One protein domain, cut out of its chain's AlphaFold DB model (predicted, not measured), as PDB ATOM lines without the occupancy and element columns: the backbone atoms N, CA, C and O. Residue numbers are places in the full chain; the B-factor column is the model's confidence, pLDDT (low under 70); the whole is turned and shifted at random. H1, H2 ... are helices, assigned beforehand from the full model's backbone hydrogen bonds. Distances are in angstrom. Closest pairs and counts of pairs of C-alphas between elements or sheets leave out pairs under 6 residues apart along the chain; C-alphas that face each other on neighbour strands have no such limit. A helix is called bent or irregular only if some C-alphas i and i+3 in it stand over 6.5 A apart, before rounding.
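This is residues 794 to 918 of the 1141 residues of an uncharacterized protein of Gibberella moniliformis (UniProt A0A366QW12). One long helix, H2, kinked along its length, makes the axis of the body; H1 folds back over part of it as a helical hairpin, and H3 runs beside it on the side away from H1. The short helices H4 and H5 pack on H2, H5 at its first residues, while beyond its last residues the long link of residues 856 to 885 swings out in a wide loop, from which residues 868 to 873 stick out. The printed part has 125 residues with five named helices, H1 to H5 in chain order, and no named strand; the class is all helix, though under half of the residues, 56, are in named elements. The whole is loose, with a radius of gyration of the C-alphas of 17.5 A, and elongated, spanning 53 by 33 by 24 A.

H2, residues 832 to 855, measures 32.5 A from C-alpha 832 at (-0.718, 46.485, 6.496) to C-alpha 855 at (27.699, 40.534, 21.081). It has a kink of 28 degrees near residue 847 and is irregular: C-alphas 849 and 852 are 7.1 A apart. H1, residues 807 to 820, measures 20.1 A and begins with C-alpha 807 at (19.105, 52.846, 3.751). H3, residues 886 to 895, measures 14.1 A. H4 is residues 900 to 903, 5.6 A, and H5 is residues 914 to 917, 5.0 A, ending with C-alpha 917 at (2.312, 35.133, 1.889).

H2 is the hub, touching three helices. With residues 835 to 842 alone it touches H1, opposite ways at a steep tilt of 40 degrees; their closest C-alphas, Arg 809 and Phe 842, are 6.1 A apart. With residues 840 to 848 alone it touches H4, the closest C-alphas being Arg 841 and Gln 902 at 5.0 A. With residues 832 to 837 alone it touches H5, the closest C-alphas being Gly 833 and Asp 915 at 4.6 A. H3 is close to H2 but not clearly touching, opposite ways at a shallow tilt of 13 degrees; their closest C-alphas, Leu 847 and Thr 893, are 7.7 A apart. H1 is apart from H3, H4 and H5. Each O i to N i+4 pair is within hydrogen-bond range in H1 and H3, and 18 of 20 are in H2; H4 and H5 are too short for such a pair.

The C-alphas of Arg 873 and Gly 918, the two farthest apart, are 54.9 A from each other. The printed part has no cut. The links H1 to H2, of 11 residues, and H2 to H3, of 30, are long. The mean pLDDT of the printed part is 70.9, and 48 residues are under 70, among them residues 794 to 803 and 857 to 884.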
ATOM      1  N   ALA A 794      26.052  49.508  25.549       61.38
ATOM      2  CA  ALA A 794      26.431  49.400  24.141       61.38
ATOM      3  C   ALA A 794      25.294  49.797  23.172       61.38
ATOM      4  O   ALA A 794      25.560  50.175  22.027       61.38
ATOM      5  N   LEU A 795      24.034  49.763  23.627       61.78
ATOM      6  CA  LEU A 795      22.865  50.186  22.846       61.78
ATOM      7  C   LEU A 795      22.711  51.708  22.742       61.78
ATOM      8  O   LEU A 795      21.933  52.181  21.912       61.78
ATOM      9  N   ASP A 796      23.446  52.484  23.537       58.41
ATOM     10  CA  ASP A 796      23.300  53.938  23.554       58.41
ATOM     11  C   ASP A 796      23.725  54.591  22.230       58.41
ATOM     12  O   ASP A 796      23.056  55.457  21.664       58.41
ATOM     13  N   ASN A 797      24.801  54.055  21.658       54.62
ATOM     14  CA  ASN A 797      25.367  54.467  20.379       54.62
ATOM     15  C   ASN A 797      24.705  53.790  19.165       54.62
ATOM     16  O   ASN A 797      25.307  53.727  18.088       54.62
ATOM     17  N   CYS A 798      23.478  53.277  19.318       59.38
ATOM     18  CA  CYS A 798      22.667  52.711  18.240       59.38
ATOM     19  C   CYS A 798      22.286  53.799  17.220       59.38
ATOM     20  O   CYS A 798      21.186  54.349  17.198       59.38
ATOM     21  N   ASP A 799      23.235  54.167  16.369       55.78
ATOM     22  CA  ASP A 799      23.011  55.062  15.249       55.78
ATOM     23  C   ASP A 799      22.620  54.158  14.072       55.78
ATOM     24  O   ASP A 799      23.487  53.444  13.573       55.78
ATOM     25  N   PHE A 800      21.337  54.136  13.663       63.94
ATOM     26  CA  PHE A 800      20.781  53.364  12.523       63.94
ATOM     27  C   PHE A 800      21.394  53.770  11.167       63.94
ATOM     28  O   PHE A 800      20.714  54.192  10.233       63.94
ATOM     29  N   ARG A 801      22.721  53.769  11.079       65.50
ATOM     30  CA  ARG A 801      23.491  54.100   9.889       65.50
ATOM     31  C   ARG A 801      23.394  52.944   8.912       65.50
ATOM     32  O   ARG A 801      23.161  51.806   9.314       65.50
ATOM     33  N   ASP A 802      23.711  53.240   7.661       65.75
ATOM     34  CA  ASP A 802      23.615  52.293   6.549       65.75
ATOM     35  C   ASP A 802      24.445  51.017   6.759       65.75
ATOM     36  O   ASP A 802      24.104  49.962   6.233       65.75
ATOM     37  N   LYS A 803      25.491  51.089   7.599       66.50
ATOM     38  CA  LYS A 803      26.289  49.930   8.037       66.50
ATOM     39  C   LYS A 803      25.538  48.930   8.935       66.50
ATOM     40  O   LYS A 803      25.964  47.789   9.040       66.50
ATOM     41  N   HIS A 804      24.470  49.358   9.607       72.44
ATOM     42  CA  HIS A 804      23.688  48.557  10.554       72.44
ATOM     43  C   HIS A 804      22.313  48.207   9.989       72.44
ATOM     44  O   HIS A 804      21.862  47.070  10.081       72.44
ATOM     45  N   VAL A 805      21.649  49.195   9.389       79.06
ATOM     46  CA  VAL A 805      20.354  49.034   8.734       79.06
ATOM     47  C   VAL A 805      20.467  49.642   7.340       79.06
ATOM     48  O   VAL A 805      20.703  50.845   7.247       79.06
ATOM     49  N   PRO A 806      20.290  48.862   6.259       84.69
ATOM     50  CA  PRO A 806      20.375  49.390   4.902       84.69
ATOM     51  C   PRO A 806      19.413  50.562   4.678       84.69
ATOM     52  O   PRO A 806      18.227  50.456   5.010       84.69
ATOM     53  N   ALA A 807      19.887  51.637   4.035       83.44
ATOM     54  CA  ALA A 807      19.105  52.846   3.751       83.44
ATOM     55  C   ALA A 807      17.732  52.539   3.128       83.44
ATOM     56  O   ALA A 807      16.721  53.131   3.499       83.44
ATOM     57  N   LYS A 808      17.679  51.541   2.233       84.94
ATOM     58  CA  LYS A 808      16.443  51.084   1.585       84.94
ATOM     59  C   LYS A 808      15.399  50.565   2.582       84.94
ATOM     60  O   LYS A 808      14.216  50.847   2.420       84.94
ATOM     61  N   ARG A 809      15.812  49.809   3.608       85.50
ATOM     62  CA  ARG A 809      14.907  49.300   4.656       85.50
ATOM     63  C   ARG A 809      14.401  50.449   5.520       85.50
ATOM     64  O   ARG A 809      13.195  50.552   5.715       85.50
ATOM     65  N   THR A 810      15.289  51.350   5.935       85.44
ATOM     66  CA  THR A 810      14.939  52.556   6.705       85.44
ATOM     67  C   THR A 810      13.950  53.451   5.951       85.44
ATOM     68  O   THR A 810      12.941  53.865   6.513       85.44
ATOM     69  N   HIS A 811      14.171  53.675   4.652       85.94
ATOM     70  CA  HIS A 811      13.274  54.463   3.805       85.94
ATOM     71  C   HIS A 811      11.861  53.860   3.713       85.94
ATOM     72  O   HIS A 811      10.876  54.592   3.768       85.94
ATOM     73  N   ARG A 812      11.729  52.526   3.641       86.06
ATOM     74  CA  ARG A 812      10.410  51.863   3.657       86.06
ATOM     75  C   ARG A 812       9.675  52.034   4.985       86.06
ATOM     76  O   ARG A 812       8.456  52.191   4.968       86.06
ATOM     77  N   ILE A 813      10.399  52.054   6.108       88.38
ATOM     78  CA  ILE A 813       9.807  52.367   7.414       88.38
ATOM     79  C   ILE A 813       9.278  53.807   7.424       88.38
ATOM     80  O   ILE A 813       8.110  54.038   7.720       88.38
ATOM     81  N   PHE A 814      10.105  54.774   7.020       89.50
ATOM     82  CA  PHE A 814       9.702  56.184   6.975       89.50
ATOM     83  C   PHE A 814       8.512  56.426   6.053       89.50
ATOM     84  O   PHE A 814       7.630  57.210   6.389       89.50
ATOM     85  N   ARG A 815       8.442  55.703   4.935       86.38
ATOM     86  CA  ARG A 815       7.323  55.785   4.003       86.38
ATOM     87  C   ARG A 815       5.982  55.429   4.647       86.38
ATOM     88  O   ARG A 815       5.021  56.160   4.434       86.38
ATOM     89  N   PHE A 816       5.882  54.330   5.401       86.38
ATOM     90  CA  PHE A 816       4.593  54.003   6.027       86.38
ATOM     91  C   PHE A 816       4.290  54.917   7.213       86.38
ATOM     92  O   PHE A 816       3.126  55.223   7.442       86.38
ATOM     93  N   LEU A 817       5.310  55.384   7.944       87.56
ATOM     94  CA  LEU A 817       5.116  56.389   8.992       87.56
ATOM     95  C   LEU A 817       4.559  57.691   8.405       87.56
ATOM     96  O   LEU A 817       3.670  58.291   9.004       87.56
ATOM     97  N   ASP A 818       5.042  58.093   7.227       87.12
ATOM     98  CA  ASP A 818       4.515  59.226   6.469       87.12
ATOM     99  C   ASP A 818       3.067  58.990   6.037       87.12
ATOM    100  O   ASP A 818       2.220  59.856   6.259       87.12
ATOM    101  N   GLU A 819       2.759  57.809   5.499       81.69
ATOM    102  CA  GLU A 819       1.399  57.451   5.091       81.69
ATOM    103  C   GLU A 819       0.411  57.451   6.273       81.69
ATOM    104  O   GLU A 819      -0.673  58.027   6.169       81.69
ATOM    105  N   LEU A 820       0.789  56.858   7.409       79.81
ATOM    106  CA  LEU A 820      -0.037  56.807   8.620       79.81
ATOM    107  C   LEU A 820      -0.244  58.178   9.250       79.81
ATOM    108  O   LEU A 820      -1.298  58.442   9.816       79.81
ATOM    109  N   GLN A 821       0.739  59.066   9.128       76.56
ATOM    110  CA  GLN A 821       0.631  60.449   9.589       76.56
ATOM    111  C   GLN A 821      -0.053  61.363   8.564       76.56
ATOM    112  O   GLN A 821      -0.139  62.580   8.761       76.56
ATOM    113  N   GLY A 822      -0.562  60.783   7.472       75.31
ATOM    114  CA  GLY A 822      -1.349  61.461   6.453       75.31
ATOM    115  C   GLY A 822      -0.526  62.378   5.554       75.31
ATOM    116  O   GLY A 822      -1.070  63.359   5.053       75.31
ATOM    117  N   PHE A 823       0.779  62.141   5.386       80.25
ATOM    118  CA  PHE A 823       1.607  62.832   4.396       80.25
ATOM    119  C   PHE A 823       1.413  62.231   3.000       80.25
ATOM    120  O   PHE A 823       1.210  61.030   2.849       80.25
ATOM    121  N   ASP A 824       1.489  63.080   1.974       69.81
ATOM    122  CA  ASP A 824       1.295  62.652   0.590       69.81
ATOM    123  C   ASP A 824       2.503  61.834   0.123       69.81
ATOM    124  O   ASP A 824       3.587  62.370  -0.121       69.81
ATOM    125  N   VAL A 825       2.312  60.525  -0.015       71.44
ATOM    126  CA  VAL A 825       3.313  59.613  -0.567       71.44
ATOM    127  C   VAL A 825       3.032  59.451  -2.063       71.44
ATOM    128  O   VAL A 825       1.937  59.066  -2.458       71.44
ATOM    129  N   LYS A 826       4.018  59.744  -2.922       64.81
ATOM    130  CA  LYS A 826       3.866  59.697  -4.398       64.81
ATOM    131  C   LYS A 826       3.692  58.282  -4.974       64.81
ATOM    132  O   LYS A 826       3.454  58.122  -6.168       64.81
ATOM    133  N   GLU A 827       3.855  57.257  -4.150       65.44
ATOM    134  CA  GLU A 827       3.840  55.848  -4.535       65.44
ATOM    135  C   GLU A 827       2.546  55.157  -4.067       65.44
ATOM    136  O   GLU A 827       1.843  55.674  -3.207       65.44
ATOM    137  N   LYS A 828       2.224  53.969  -4.609       66.44
ATOM    138  CA  LYS A 828       1.013  53.199  -4.233       66.44
ATOM    139  C   LYS A 828       0.912  52.995  -2.712       66.44
ATOM    140  O   LYS A 828       1.930  52.695  -2.094       66.44
ATOM    141  N   GLU A 829      -0.292  53.074  -2.142       67.31
ATOM    142  CA  GLU A 829      -0.529  52.840  -0.705       67.31
ATOM    143  C   GLU A 829       0.098  51.518  -0.221       67.31
ATOM    144  O   GLU A 829       0.038  50.480  -0.900       67.31
ATOM    145  N   MET A 830       0.750  51.568   0.944       75.06
ATOM    146  CA  MET A 830       1.303  50.394   1.613       75.06
ATOM    147  C   MET A 830       0.171  49.598   2.268       75.06
ATOM    148  O   MET A 830      -0.631  50.134   3.027       75.06
ATOM    149  N   SER A 831       0.121  48.288   2.014       79.31
ATOM    150  CA  SER A 831      -0.761  47.397   2.773       79.31
ATOM    151  C   SER A 831      -0.201  47.165   4.179       79.31
ATOM    152  O   SER A 831       1.017  47.180   4.383       79.31
ATOM    153  N   TYR A 832      -1.087  46.873   5.133       79.38
ATOM    154  CA  TYR A 832      -0.718  46.485   6.496       79.38
ATOM    155  C   TYR A 832       0.302  45.329   6.505       79.38
ATOM    156  O   TYR A 832       1.354  45.425   7.137       79.38
ATOM    157  N   GLY A 833       0.064  44.285   5.704       79.81
ATOM    158  CA  GLY A 833       0.982  43.159   5.527       79.81
ATOM    159  C   GLY A 833       2.361  43.535   4.983       79.81
ATOM    160  O   GLY A 833       3.351  42.931   5.406       79.81
ATOM    161  N   LYS A 834       2.458  44.550   4.106       84.12
ATOM    162  CA  LYS A 834       3.745  45.101   3.631       84.12
ATOM    163  C   LYS A 834       4.490  45.842   4.727       84.12
ATOM    164  O   LYS A 834       5.677  45.598   4.922       84.12
ATOM    165  N   ALA A 835       3.790  46.705   5.464       84.44
ATOM    166  CA  ALA A 835       4.368  47.418   6.598       84.44
ATOM    167  C   ALA A 835       4.888  46.428   7.652       84.44
ATOM    168  O   ALA A 835       6.036  46.528   8.081       84.44
ATOM    169  N   LYS A 836       4.097  45.401   7.982       86.81
ATOM    170  CA  LYS A 836       4.492  44.339   8.913       86.81
ATOM    171  C   LYS A 836       5.749  43.600   8.446       86.81
ATOM    172  O   LYS A 836       6.688  43.424   9.221       86.81
ATOM    173  N   GLY A 837       5.806  43.178   7.182       86.12
ATOM    174  CA  GLY A 837       6.978  42.476   6.656       86.12
ATOM    175  C   GLY A 837       8.236  43.342   6.590       86.12
ATOM    176  O   GLY A 837       9.334  42.853   6.872       86.12
ATOM    177  N   ASP A 838       8.094  44.631   6.284       87.50
ATOM    178  CA  ASP A 838       9.215  45.569   6.290       87.50
ATOM    179  C   ASP A 838       9.715  45.873   7.714       87.50
ATOM    180  O   ASP A 838      10.930  45.937   7.911       87.50
ATOM    181  N   ILE A 839       8.831  45.944   8.717       90.00
ATOM    182  CA  ILE A 839       9.212  46.033  10.139       90.00
ATOM    183  C   ILE A 839       9.994  44.787  10.580       90.00
ATOM    184  O   ILE A 839      11.044  44.915  11.215       90.00
ATOM    185  N   LYS A 840       9.563  43.577  10.197       90.31
ATOM    186  CA  LYS A 840      10.313  42.340  10.499       90.31
ATOM    187  C   LYS A 840      11.704  42.338   9.869       90.31
ATOM    188  O   LYS A 840      12.682  41.991  10.526       90.31
ATOM    189  N   ARG A 841      11.824  42.762   8.608       88.62
ATOM    190  CA  ARG A 841      13.124  42.898   7.924       88.62
ATOM    191  C   ARG A 841      14.008  43.969   8.550       88.62
ATOM    192  O   ARG A 841      15.222  43.790   8.616       88.62
ATOM    193  N   PHE A 842      13.417  45.068   9.004       88.25
ATOM    194  CA  PHE A 842      14.119  46.080   9.780       88.25
ATOM    195  C   PHE A 842      14.666  45.480  11.084       88.25
ATOM    196  O   PHE A 842      15.862  45.593  11.344       88.25
ATOM    197  N   GLY A 843      13.847  44.733  11.831       88.88
ATOM    198  CA  GLY A 843      14.289  43.982  13.007       88.88
ATOM    199  C   GLY A 843      15.415  42.986  12.700       88.88
ATOM    200  O   GLY A 843      16.404  42.928  13.426       88.88
ATOM    201  N   ALA A 844      15.330  42.259  11.583       88.94
ATOM    202  CA  ALA A 844      16.377  41.330  11.157       88.94
ATOM    203  C   ALA A 844      17.704  42.049  10.861       88.94
ATOM    204  O   ALA A 844      18.774  41.560  11.227       88.94
ATOM    205  N   SER A 845      17.640  43.239  10.251       87.06
ATOM    206  CA  SER A 845      18.812  44.097  10.054       87.06
ATOM    207  C   SER A 845      19.396  44.586  11.375       87.06
ATOM    208  O   SER A 845      20.612  44.581  11.518       87.06
ATOM    209  N   LEU A 846      18.568  44.938  12.364       84.62
ATOM    210  CA  LEU A 846      19.063  45.287  13.700       84.62
ATOM    211  C   LEU A 846      19.795  44.112  14.350       84.62
ATOM    212  O   LEU A 846      20.902  44.287  14.855       84.62
ATOM    213  N   LEU A 847      19.223  42.907  14.289       86.50
ATOM    214  CA  LEU A 847      19.866  41.716  14.837       86.50
ATOM    215  C   LEU A 847      21.220  41.449  14.167       86.50
ATOM    216  O   LEU A 847      22.233  41.320  14.850       86.50
ATOM    217  N   GLN A 848      21.262  41.419  12.834       84.06
ATOM    218  CA  GLN A 848      22.464  41.050  12.081       84.06
ATOM    219  C   GLN A 848      23.518  42.155  11.993       84.06
ATOM    220  O   GLN A 848      24.706  41.850  11.950       84.06
ATOM    221  N   GLY A 849      23.097  43.413  11.910       75.94
ATOM    222  CA  GLY A 849      23.970  44.565  11.689       75.94
ATOM    223  C   GLY A 849      24.401  45.268  12.973       75.94
ATOM    224  O   GLY A 849      25.384  46.010  12.954       75.94
ATOM    225  N   LEU A 850      23.697  45.045  14.087       77.25
ATOM    226  CA  LEU A 850      23.976  45.710  15.360       77.25
ATOM    227  C   LEU A 850      24.072  44.726  16.530       77.25
ATOM    228  O   LEU A 850      25.151  44.603  17.100       77.25
ATOM    229  N   ILE A 851      22.997  44.003  16.859       80.00
ATOM    230  CA  ILE A 851      22.904  43.234  18.112       80.00
ATOM    231  C   ILE A 851      23.891  42.059  18.154       80.00
ATOM    232  O   ILE A 851      24.693  41.988  19.086       80.00
ATOM    233  N   TYR A 852      23.889  41.167  17.152       82.31
ATOM    234  CA  TYR A 852      24.839  40.046  17.084       82.31
ATOM    235  C   TYR A 852      26.290  40.515  16.911       82.31
ATOM    236  O   TYR A 852      27.149  40.032  17.645       82.31
ATOM    237  N   PRO A 853      26.611  41.468  16.009       77.12
ATOM    238  CA  PRO A 853      27.980  41.964  15.881       77.12
ATOM    239  C   PRO A 853      28.541  42.617  17.149       77.12
ATOM    240  O   PRO A 853      29.731  42.457  17.426       77.12
ATOM    241  N   LEU A 854      27.703  43.337  17.907       71.12
ATOM    242  CA  LEU A 854      28.050  43.864  19.229       71.12
ATOM    243  C   LEU A 854      28.376  42.729  20.200       71.12
ATOM    244  O   LEU A 854      29.426  42.747  20.836       71.12
ATOM    245  N   ASN A 855      27.520  41.708  20.236       73.38
ATOM    246  CA  ASN A 855      27.699  40.534  21.081       73.38
ATOM    247  C   ASN A 855      29.002  39.778  20.780       73.38
ATOM    248  O   ASN A 855      29.724  39.360  21.677       73.38
ATOM    249  N   GLU A 856      29.317  39.621  19.495       73.31
ATOM    250  CA  GLU A 856      30.486  38.892  18.991       73.31
ATOM    251  C   GLU A 856      31.783  39.724  19.018       73.31
ATOM    252  O   GLU A 856      32.835  39.236  18.605       73.31
ATOM    253  N   LYS A 857      31.729  40.979  19.494       66.81
ATOM    254  CA  LYS A 857      32.859  41.925  19.543       66.81
ATOM    255  C   LYS A 857      33.562  42.114  18.192       66.81
ATOM    256  O   LYS A 857      34.791  42.198  18.124       66.81
ATOM    257  N   LYS A 858      32.808  42.181  17.089       63.00
ATOM    258  CA  LYS A 858      33.404  42.350  15.752       63.00
ATOM    259  C   LYS A 858      34.177  43.675  15.656       63.00
ATOM    260  O   LYS A 858      33.613  44.752  15.834       63.00
ATOM    261  N   ASN A 859      35.469  43.585  15.318       50.59
ATOM    262  CA  ASN A 859      36.443  44.693  15.306       50.59
ATOM    263  C   ASN A 859      36.098  45.883  14.385       50.59
ATOM    264  O   ASN A 859      36.730  46.935  14.497       50.59
ATOM    265  N   GLU A 860      35.138  45.711  13.473       51.97
ATOM    266  CA  GLU A 860      34.758  46.672  12.427       51.97
ATOM    267  C   GLU A 860      33.772  47.747  12.907       51.97
ATOM    268  O   GLU A 860      33.533  48.745  12.224       51.97
ATOM    269  N   LEU A 861      33.207  47.584  14.102       53.59
ATOM    270  CA  LEU A 861      32.272  48.548  14.656       53.59
ATOM    271  C   LEU A 861      33.008  49.573  15.529       53.59
ATOM    272  O   LEU A 861      33.447  49.287  16.640       53.59
ATOM    273  N   ILE A 862      33.152  50.796  15.011       48.97
ATOM    274  CA  ILE A 862      33.691  51.935  15.766       48.97
ATOM    275  C   ILE A 862      32.611  52.434  16.731       48.97
ATOM    276  O   ILE A 862      31.681  53.125  16.306       48.97
ATOM    277  N   TYR A 863      32.757  52.107  18.012       51.00
ATOM    278  CA  TYR A 863      31.971  52.688  19.101       51.00
ATOM    279  C   TYR A 863      32.844  53.642  19.906       51.00
ATOM    280  O   TYR A 863      33.983  53.319  20.256       51.00
ATOM    281  N   ARG A 864      32.324  54.840  20.183       45.00
ATOM    282  CA  ARG A 864      32.946  55.761  21.131       45.00
ATOM    283  C   ARG A 864      32.416  55.397  22.508       45.00
ATOM    284  O   ARG A 864      31.312  55.781  22.858       45.00
ATOM    285  N   HIS A 865      33.199  54.640  23.262       41.50
ATOM    286  CA  HIS A 865      32.996  54.549  24.699       41.50
ATOM    287  C   HIS A 865      33.447  55.895  25.279       41.50
ATOM    288  O   HIS A 865      34.640  56.127  25.474       41.50
ATOM    289  N   ARG A 866      32.522  56.839  25.439       41.97
ATOM    290  CA  ARG A 866      32.663  57.821  26.506       41.97
ATOM    291  C   ARG A 866      31.883  57.212  27.654       41.97
ATOM    292  O   ARG A 866      30.772  56.744  27.492       41.97
ATOM    293  N   THR A 867      32.560  56.986  28.757       40.75
ATOM    294  CA  THR A 867      31.918  56.488  29.964       40.75
ATOM    295  C   THR A 867      31.528  57.733  30.716       40.75
ATOM    296  O   THR A 867      32.426  58.412  31.208       40.75
ATOM    297  N   TRP A 868      30.234  58.061  30.728       42.69
ATOM    298  CA  TRP A 868      29.592  58.999  31.648       42.69
ATOM    299  C   TRP A 868      30.523  60.149  32.060       42.69
ATOM    300  O   TRP A 868      31.052  60.159  33.162       42.69
ATOM    301  N   GLY A 869      30.835  61.073  31.153       38.03
ATOM    302  CA  GLY A 869      31.603  62.281  31.496       38.03
ATOM    303  C   GLY A 869      33.128  62.148  31.693       38.03
ATOM    304  O   GLY A 869      33.788  63.182  31.791       38.03
ATOM    305  N   ILE A 870      33.742  60.959  31.655       34.34
ATOM    306  CA  ILE A 870      35.212  60.828  31.713       34.34
ATOM    307  C   ILE A 870      35.811  60.904  30.300       34.34
ATOM    308  O   ILE A 870      35.532  60.086  29.418       34.34
ATOM    309  N   ARG A 871      36.716  61.868  30.071       32.06
ATOM    310  CA  ARG A 871      37.622  61.843  28.909       32.06
ATOM    311  C   ARG A 871      38.646  60.723  29.099       32.06
ATOM    312  O   ARG A 871      39.759  60.974  29.552       32.06
ATOM    313  N   ILE A 872      38.310  59.497  28.703       33.78
ATOM    314  CA  ILE A 872      39.318  58.438  28.595       33.78
ATOM    315  C   ILE A 872      40.350  58.874  27.545       33.78
ATOM    316  O   ILE A 872      40.009  59.213  26.405       33.78
ATOM    317  N   ARG A 873      41.634  58.896  27.929       31.27
ATOM    318  CA  ARG A 873      42.735  59.116  26.980       31.27
ATOM    319  C   ARG A 873      42.656  58.027  25.897       31.27
ATOM    320  O   ARG A 873      42.588  56.858  26.264       31.27
ATOM    321  N   PRO A 874      42.757  58.351  24.593       33.31
ATOM    322  CA  PRO A 874      42.502  57.419  23.480       33.31
ATOM    323  C   PRO A 874      43.354  56.128  23.427       33.31
ATOM    324  O   PRO A 874      43.217  55.360  22.478       33.31
ATOM    325  N   GLY A 875      44.261  55.904  24.382       33.94
ATOM    326  CA  GLY A 875      45.141  54.737  24.464       33.94
ATOM    327  C   GLY A 875      44.712  53.650  25.457       33.94
ATOM    328  O   GLY A 875      45.213  52.537  25.346       33.94
ATOM    329  N   TYR A 876      43.791  53.923  26.388       32.78
ATOM    330  CA  TYR A 876      43.315  52.920  27.349       32.78
ATOM    331  C   TYR A 876      42.006  52.300  26.856       32.78
ATOM    332  O   TYR A 876      40.957  52.921  26.940       32.78
ATOM    333  N   GLY A 877      42.109  51.090  26.294       37.41
ATOM    334  CA  GLY A 877      41.027  50.112  26.122       37.41
ATOM    335  C   GLY A 877      39.775  50.560  25.359       37.41
ATOM    336  O   GLY A 877      38.929  51.279  25.877       37.41
ATOM    337  N   ARG A 878      39.547  49.995  24.164       43.16
ATOM    338  CA  ARG A 878      38.169  49.833  23.666       43.16
ATOM    339  C   ARG A 878      37.376  49.143  24.786       43.16
ATOM    340  O   ARG A 878      37.800  48.066  25.203       43.16
ATOM    341  N   GLY A 879      36.302  49.755  25.290       46.00
ATOM    342  CA  GLY A 879      35.480  49.162  26.350       46.00
ATOM    343  C   GLY A 879      35.147  47.704  26.018       46.00
ATOM    344  O   GLY A 879      34.800  47.380  24.878       46.00
ATOM    345  N   LYS A 880      35.364  46.796  26.974       50.78
ATOM    346  CA  LYS A 880      35.142  45.361  26.781       50.78
ATOM    347  C   LYS A 880      33.631  45.080  26.813       50.78
ATOM    348  O   LYS A 880      33.136  44.629  27.833       50.78
ATOM    349  N   VAL A 881      32.922  45.275  25.696       55.62
ATOM    350  CA  VAL A 881      31.551  44.743  25.518       55.62
ATOM    351  C   VAL A 881      31.585  43.244  25.816       55.62
ATOM    352  O   VAL A 881      32.492  42.563  25.325       55.62
ATOM    353  N   PHE A 882      30.681  42.711  26.637       61.62
ATOM    354  CA  PHE A 882      30.610  41.276  26.943       61.62
ATOM    355  C   PHE A 882      29.468  40.597  26.167       61.62
ATOM    356  O   PHE A 882      28.451  41.232  25.895       61.62
ATOM    357  N   PRO A 883      29.636  39.325  25.753       64.94
ATOM    358  CA  PRO A 883      28.607  38.618  25.005       64.94
ATOM    359  C   PRO A 883      27.450  38.209  25.928       64.94
ATOM    360  O   PRO A 883      27.659  37.476  26.892       64.94
ATOM    361  N   ALA A 884      26.230  38.599  25.580       68.88
ATOM    362  CA  ALA A 884      25.011  37.931  26.009       68.88
ATOM    363  C   ALA A 884      24.994  36.469  25.544       68.88
ATOM    364  O   ALA A 884      25.546  36.104  24.495       68.88
ATOM    365  N   ASN A 885      24.308  35.630  26.315       70.06
ATOM    366  CA  ASN A 885      24.128  34.219  25.995       70.06
ATOM    367  C   ASN A 885      23.260  34.043  24.736       70.06
ATOM    368  O   ASN A 885      22.287  34.769  24.517       70.06
ATOM    369  N   GLY A 886      23.572  33.019  23.934       74.12
ATOM    370  CA  GLY A 886      22.779  32.621  22.770       74.12
ATOM    371  C   GLY A 886      21.294  32.435  23.091       74.12
ATOM    372  O   GLY A 886      20.460  32.861  22.303       74.12
ATOM    373  N   ARG A 887      20.946  31.932  24.286       78.94
ATOM    374  CA  ARG A 887      19.541  31.797  24.720       78.94
ATOM    375  C   ARG A 887      18.805  33.134  24.829       78.94
ATOM    376  O   ARG A 887      17.657  33.219  24.406       78.94
ATOM    377  N   ALA A 888      19.446  34.171  25.368       80.69
ATOM    378  CA  ALA A 888      18.833  35.493  25.515       80.69
ATOM    379  C   ALA A 888      18.591  36.142  24.141       80.69
ATOM    380  O   ALA A 888      17.544  36.736  23.888       80.69
ATOM    381  N   LEU A 889      19.528  35.951  23.210       85.44
ATOM    382  CA  LEU A 889      19.398  36.438  21.837       85.44
ATOM    383  C   LEU A 889      18.396  35.625  21.008       85.44
ATOM    384  O   LEU A 889      17.683  36.192  20.179       85.44
ATOM    385  N   GLU A 890      18.301  34.316  21.232       86.50
ATOM    386  CA  GLU A 890      17.249  33.463  20.670       86.50
ATOM    387  C   GLU A 890      15.870  33.878  21.191       86.50
ATOM    388  O   GLU A 890      14.939  33.992  20.394       86.50
ATOM    389  N   ARG A 891      15.748  34.175  22.495       88.81
ATOM    390  CA  ARG A 891      14.529  34.717  23.117       88.81
ATOM    391  C   ARG A 891      14.123  36.023  22.439       88.81
ATOM    392  O   ARG A 891      13.004  36.111  21.940       88.81
ATOM    393  N   LEU A 892      15.050  36.975  22.297       89.88
ATOM    394  CA  LEU A 892      14.804  38.239  21.595       89.88
ATOM    395  C   LEU A 892      14.364  38.008  20.140       89.88
ATOM    396  O   LEU A 892      13.340  38.532  19.711       89.88
ATOM    397  N   THR A 893      15.096  37.178  19.392       90.25
ATOM    398  CA  THR A 893      14.801  36.869  17.978       90.25
ATOM    399  C   THR A 893      13.417  36.241  17.813       90.25
ATOM    400  O   THR A 893      12.676  36.582  16.886       90.25
ATOM    401  N   LYS A 894      13.050  35.348  18.738       90.62
ATOM    402  CA  LYS A 894      11.740  34.700  18.790       90.62
ATOM    403  C   LYS A 894      10.633  35.705  19.103       90.62
ATOM    404  O   LYS A 894       9.625  35.691  18.402       90.62
ATOM    405  N   CYS A 895      10.815  36.582  20.093       91.69
ATOM    406  CA  CYS A 895       9.839  37.625  20.431       91.69
ATOM    407  C   CYS A 895       9.654  38.619  19.282       91.69
ATOM    408  O   CYS A 895       8.527  38.948  18.933       91.69
ATOM    409  N   MET A 896      10.737  39.007  18.602       91.75
ATOM    410  CA  MET A 896      10.662  39.823  17.387       91.75
ATOM    411  C   MET A 896       9.996  39.092  16.211       91.75
ATOM    412  O   MET A 896       9.710  39.724  15.197       91.75
ATOM    413  N   GLY A 897       9.737  37.782  16.300       87.81
ATOM    414  CA  GLY A 897       9.062  36.990  15.269       87.81
ATOM    415  C   GLY A 897       9.819  36.938  13.941       87.81
ATOM    416  O   GLY A 897       9.189  36.935  12.881       87.81
ATOM    417  N   ILE A 898      11.156  36.961  13.990       87.44
ATOM    418  CA  ILE A 898      12.002  37.041  12.797       87.44
ATOM    419  C   ILE A 898      12.344  35.639  12.279       87.44
ATOM    420  O   ILE A 898      12.817  34.779  13.019       87.44
ATOM    421  N   THR A 899      12.141  35.410  10.982       83.12
ATOM    422  CA  THR A 899      12.466  34.160  10.285       83.12
ATOM    423  C   THR A 899      13.720  34.299   9.423       83.12
ATOM    424  O   THR A 899      14.142  35.396   9.052       83.12
ATOM    425  N   ARG A 900      14.321  33.160   9.045       75.12
ATOM    426  CA  ARG A 900      15.567  33.107   8.257       75.12
ATOM    427  C   ARG A 900      15.503  33.907   6.948       75.12
ATOM    428  O   ARG A 900      16.503  34.476   6.527       75.12
ATOM    429  N   GLU A 901      14.334  33.968   6.321       73.88
ATOM    430  CA  GLU A 901      14.116  34.649   5.039       73.88
ATOM    431  C   GLU A 901      14.193  36.179   5.153       73.88
ATOM    432  O   GLU A 901      14.453  36.866   4.170       73.88
ATOM    433  N   GLN A 902      14.002  36.724   6.357       82.38
ATOM    434  CA  GLN A 902      13.999  38.168   6.609       82.38
ATOM    435  C   GLN A 902      15.410  38.725   6.870       82.38
ATOM    436  O   GLN A 902      15.636  39.928   6.713       82.38
ATOM    437  N   PHE A 903      16.373  37.857   7.204       79.62
ATOM    438  CA  PHE A 903      17.786  38.219   7.367       79.62
ATOM    439  C   PHE A 903      18.469  38.568   6.043       79.62
ATOM    440  O   PHE A 903      19.359  39.410   6.006       79.62
ATOM    441  N   ILE A 904      18.049  37.954   4.936       76.25
ATOM    442  CA  ILE A 904      18.683  38.177   3.636       76.25
ATOM    443  C   ILE A 904      18.328  39.583   3.155       76.25
ATOM    444  O   ILE A 904      17.151  39.898   2.993       76.25
ATOM    445  N   PHE A 905      19.340  40.421   2.929       76.19
ATOM    446  CA  PHE A 905      19.189  41.707   2.257       76.19
ATOM    447  C   PHE A 905      19.645  41.595   0.804       76.19
ATOM    448  O   PHE A 905      20.739  41.103   0.527       76.19
ATOM    449  N   ALA A 906      18.811  42.077  -0.115       74.62
ATOM    450  CA  ALA A 906      19.185  42.300  -1.505       74.62
ATOM    451  C   ALA A 906      18.774  43.716  -1.922       74.62
ATOM    452  O   ALA A 906      17.647  44.138  -1.654       74.62
ATOM    453  N   ASP A 907      19.637  44.432  -2.644       69.56
ATOM    454  CA  ASP A 907      19.334  45.789  -3.129       69.56
ATOM    455  C   ASP A 907      18.093  45.829  -4.030       69.56
ATOM    456  O   ASP A 907      17.395  46.840  -4.108       69.56
ATOM    457  N   THR A 908      17.747  44.702  -4.654       72.69
ATOM    458  CA  THR A 908      16.555  44.518  -5.488       72.69
ATOM    459  C   THR A 908      15.345  43.967  -4.726       72.69
ATOM    460  O   THR A 908      14.307  43.729  -5.337       72.69
ATOM    461  N   GLU A 909      15.412  43.797  -3.397       78.38
ATOM    462  CA  GLU A 909      14.327  43.162  -2.638       78.38
ATOM    463  C   GLU A 909      13.018  43.990  -2.716       78.38
ATOM    464  O   GLU A 909      13.044  45.197  -2.418       78.38
ATOM    465  N   PRO A 910      11.877  43.387  -3.112       74.44
ATOM    466  CA  PRO A 910      10.574  44.057  -3.123       74.44
ATOM    467  C   PRO A 910       9.997  44.166  -1.699       74.44
ATOM    468  O   PRO A 910      10.439  43.412  -0.828       74.44
ATOM    469  N   PRO A 911       9.017  45.055  -1.430       72.50
ATOM    470  CA  PRO A 911       8.306  45.096  -0.143       72.50
ATOM    471  C   PRO A 911       7.743  43.720   0.239       72.50
ATOM    472  O   PRO A 911       7.205  43.016  -0.620       72.50
ATOM    473  N   LEU A 912       7.892  43.318   1.505       75.88
ATOM    474  CA  LEU A 912       7.447  42.000   1.976       75.88
ATOM    475  C   LEU A 912       6.005  42.058   2.461       75.88
ATOM    476  O   LEU A 912       5.768  42.519   3.566       75.88
ATOM    477  N   ASP A 913       5.060  41.544   1.679       78.75
ATOM    478  CA  ASP A 913       3.664  41.447   2.113       78.75
ATOM    479  C   ASP A 913       3.402  40.126   2.854       78.75
ATOM    480  O   ASP A 913       3.218  39.073   2.236       78.75
ATOM    481  N   LEU A 914       3.401  40.178   4.189       75.94
ATOM    482  CA  LEU A 914       3.136  39.002   5.024       75.94
ATOM    483  C   LEU A 914       1.669  38.548   4.977       75.94
ATOM    484  O   LEU A 914       1.399  37.367   5.199       75.94
ATOM    485  N   ASP A 915       0.732  39.428   4.617       68.75
ATOM    486  CA  ASP A 915      -0.680  39.056   4.469       68.75
ATOM    487  C   ASP A 915      -0.917  38.309   3.148       68.75
ATOM    488  O   ASP A 915      -1.736  37.385   3.090       68.75
ATOM    489  N   ALA A 916      -0.144  38.642   2.108       63.28
ATOM    490  CA  ALA A 916      -0.152  37.940   0.823       63.28
ATOM    491  C   ALA A 916       0.568  36.575   0.866       63.28
ATOM    492  O   ALA A 916       0.200  35.665   0.122       63.28
ATOM    493  N   GLN A 917       1.571  36.398   1.739       54.66
ATOM    494  CA  GLN A 917       2.312  35.133   1.889       54.66
ATOM    495  C   GLN A 917       1.584  34.068   2.735       54.66
ATOM    496  O   GLN A 917       1.911  32.883   2.647       54.66
ATOM    497  N   GLY A 918       0.547  34.441   3.492       46.75
ATOM    498  CA  GLY A 918      -0.216  33.547   4.377       46.75
ATOM    499  C   GLY A 918      -1.087  32.476   3.698       46.75
ATOM    500  O   GLY A 918      -1.969  31.920   4.347       46.75
TER     501      GLY A 918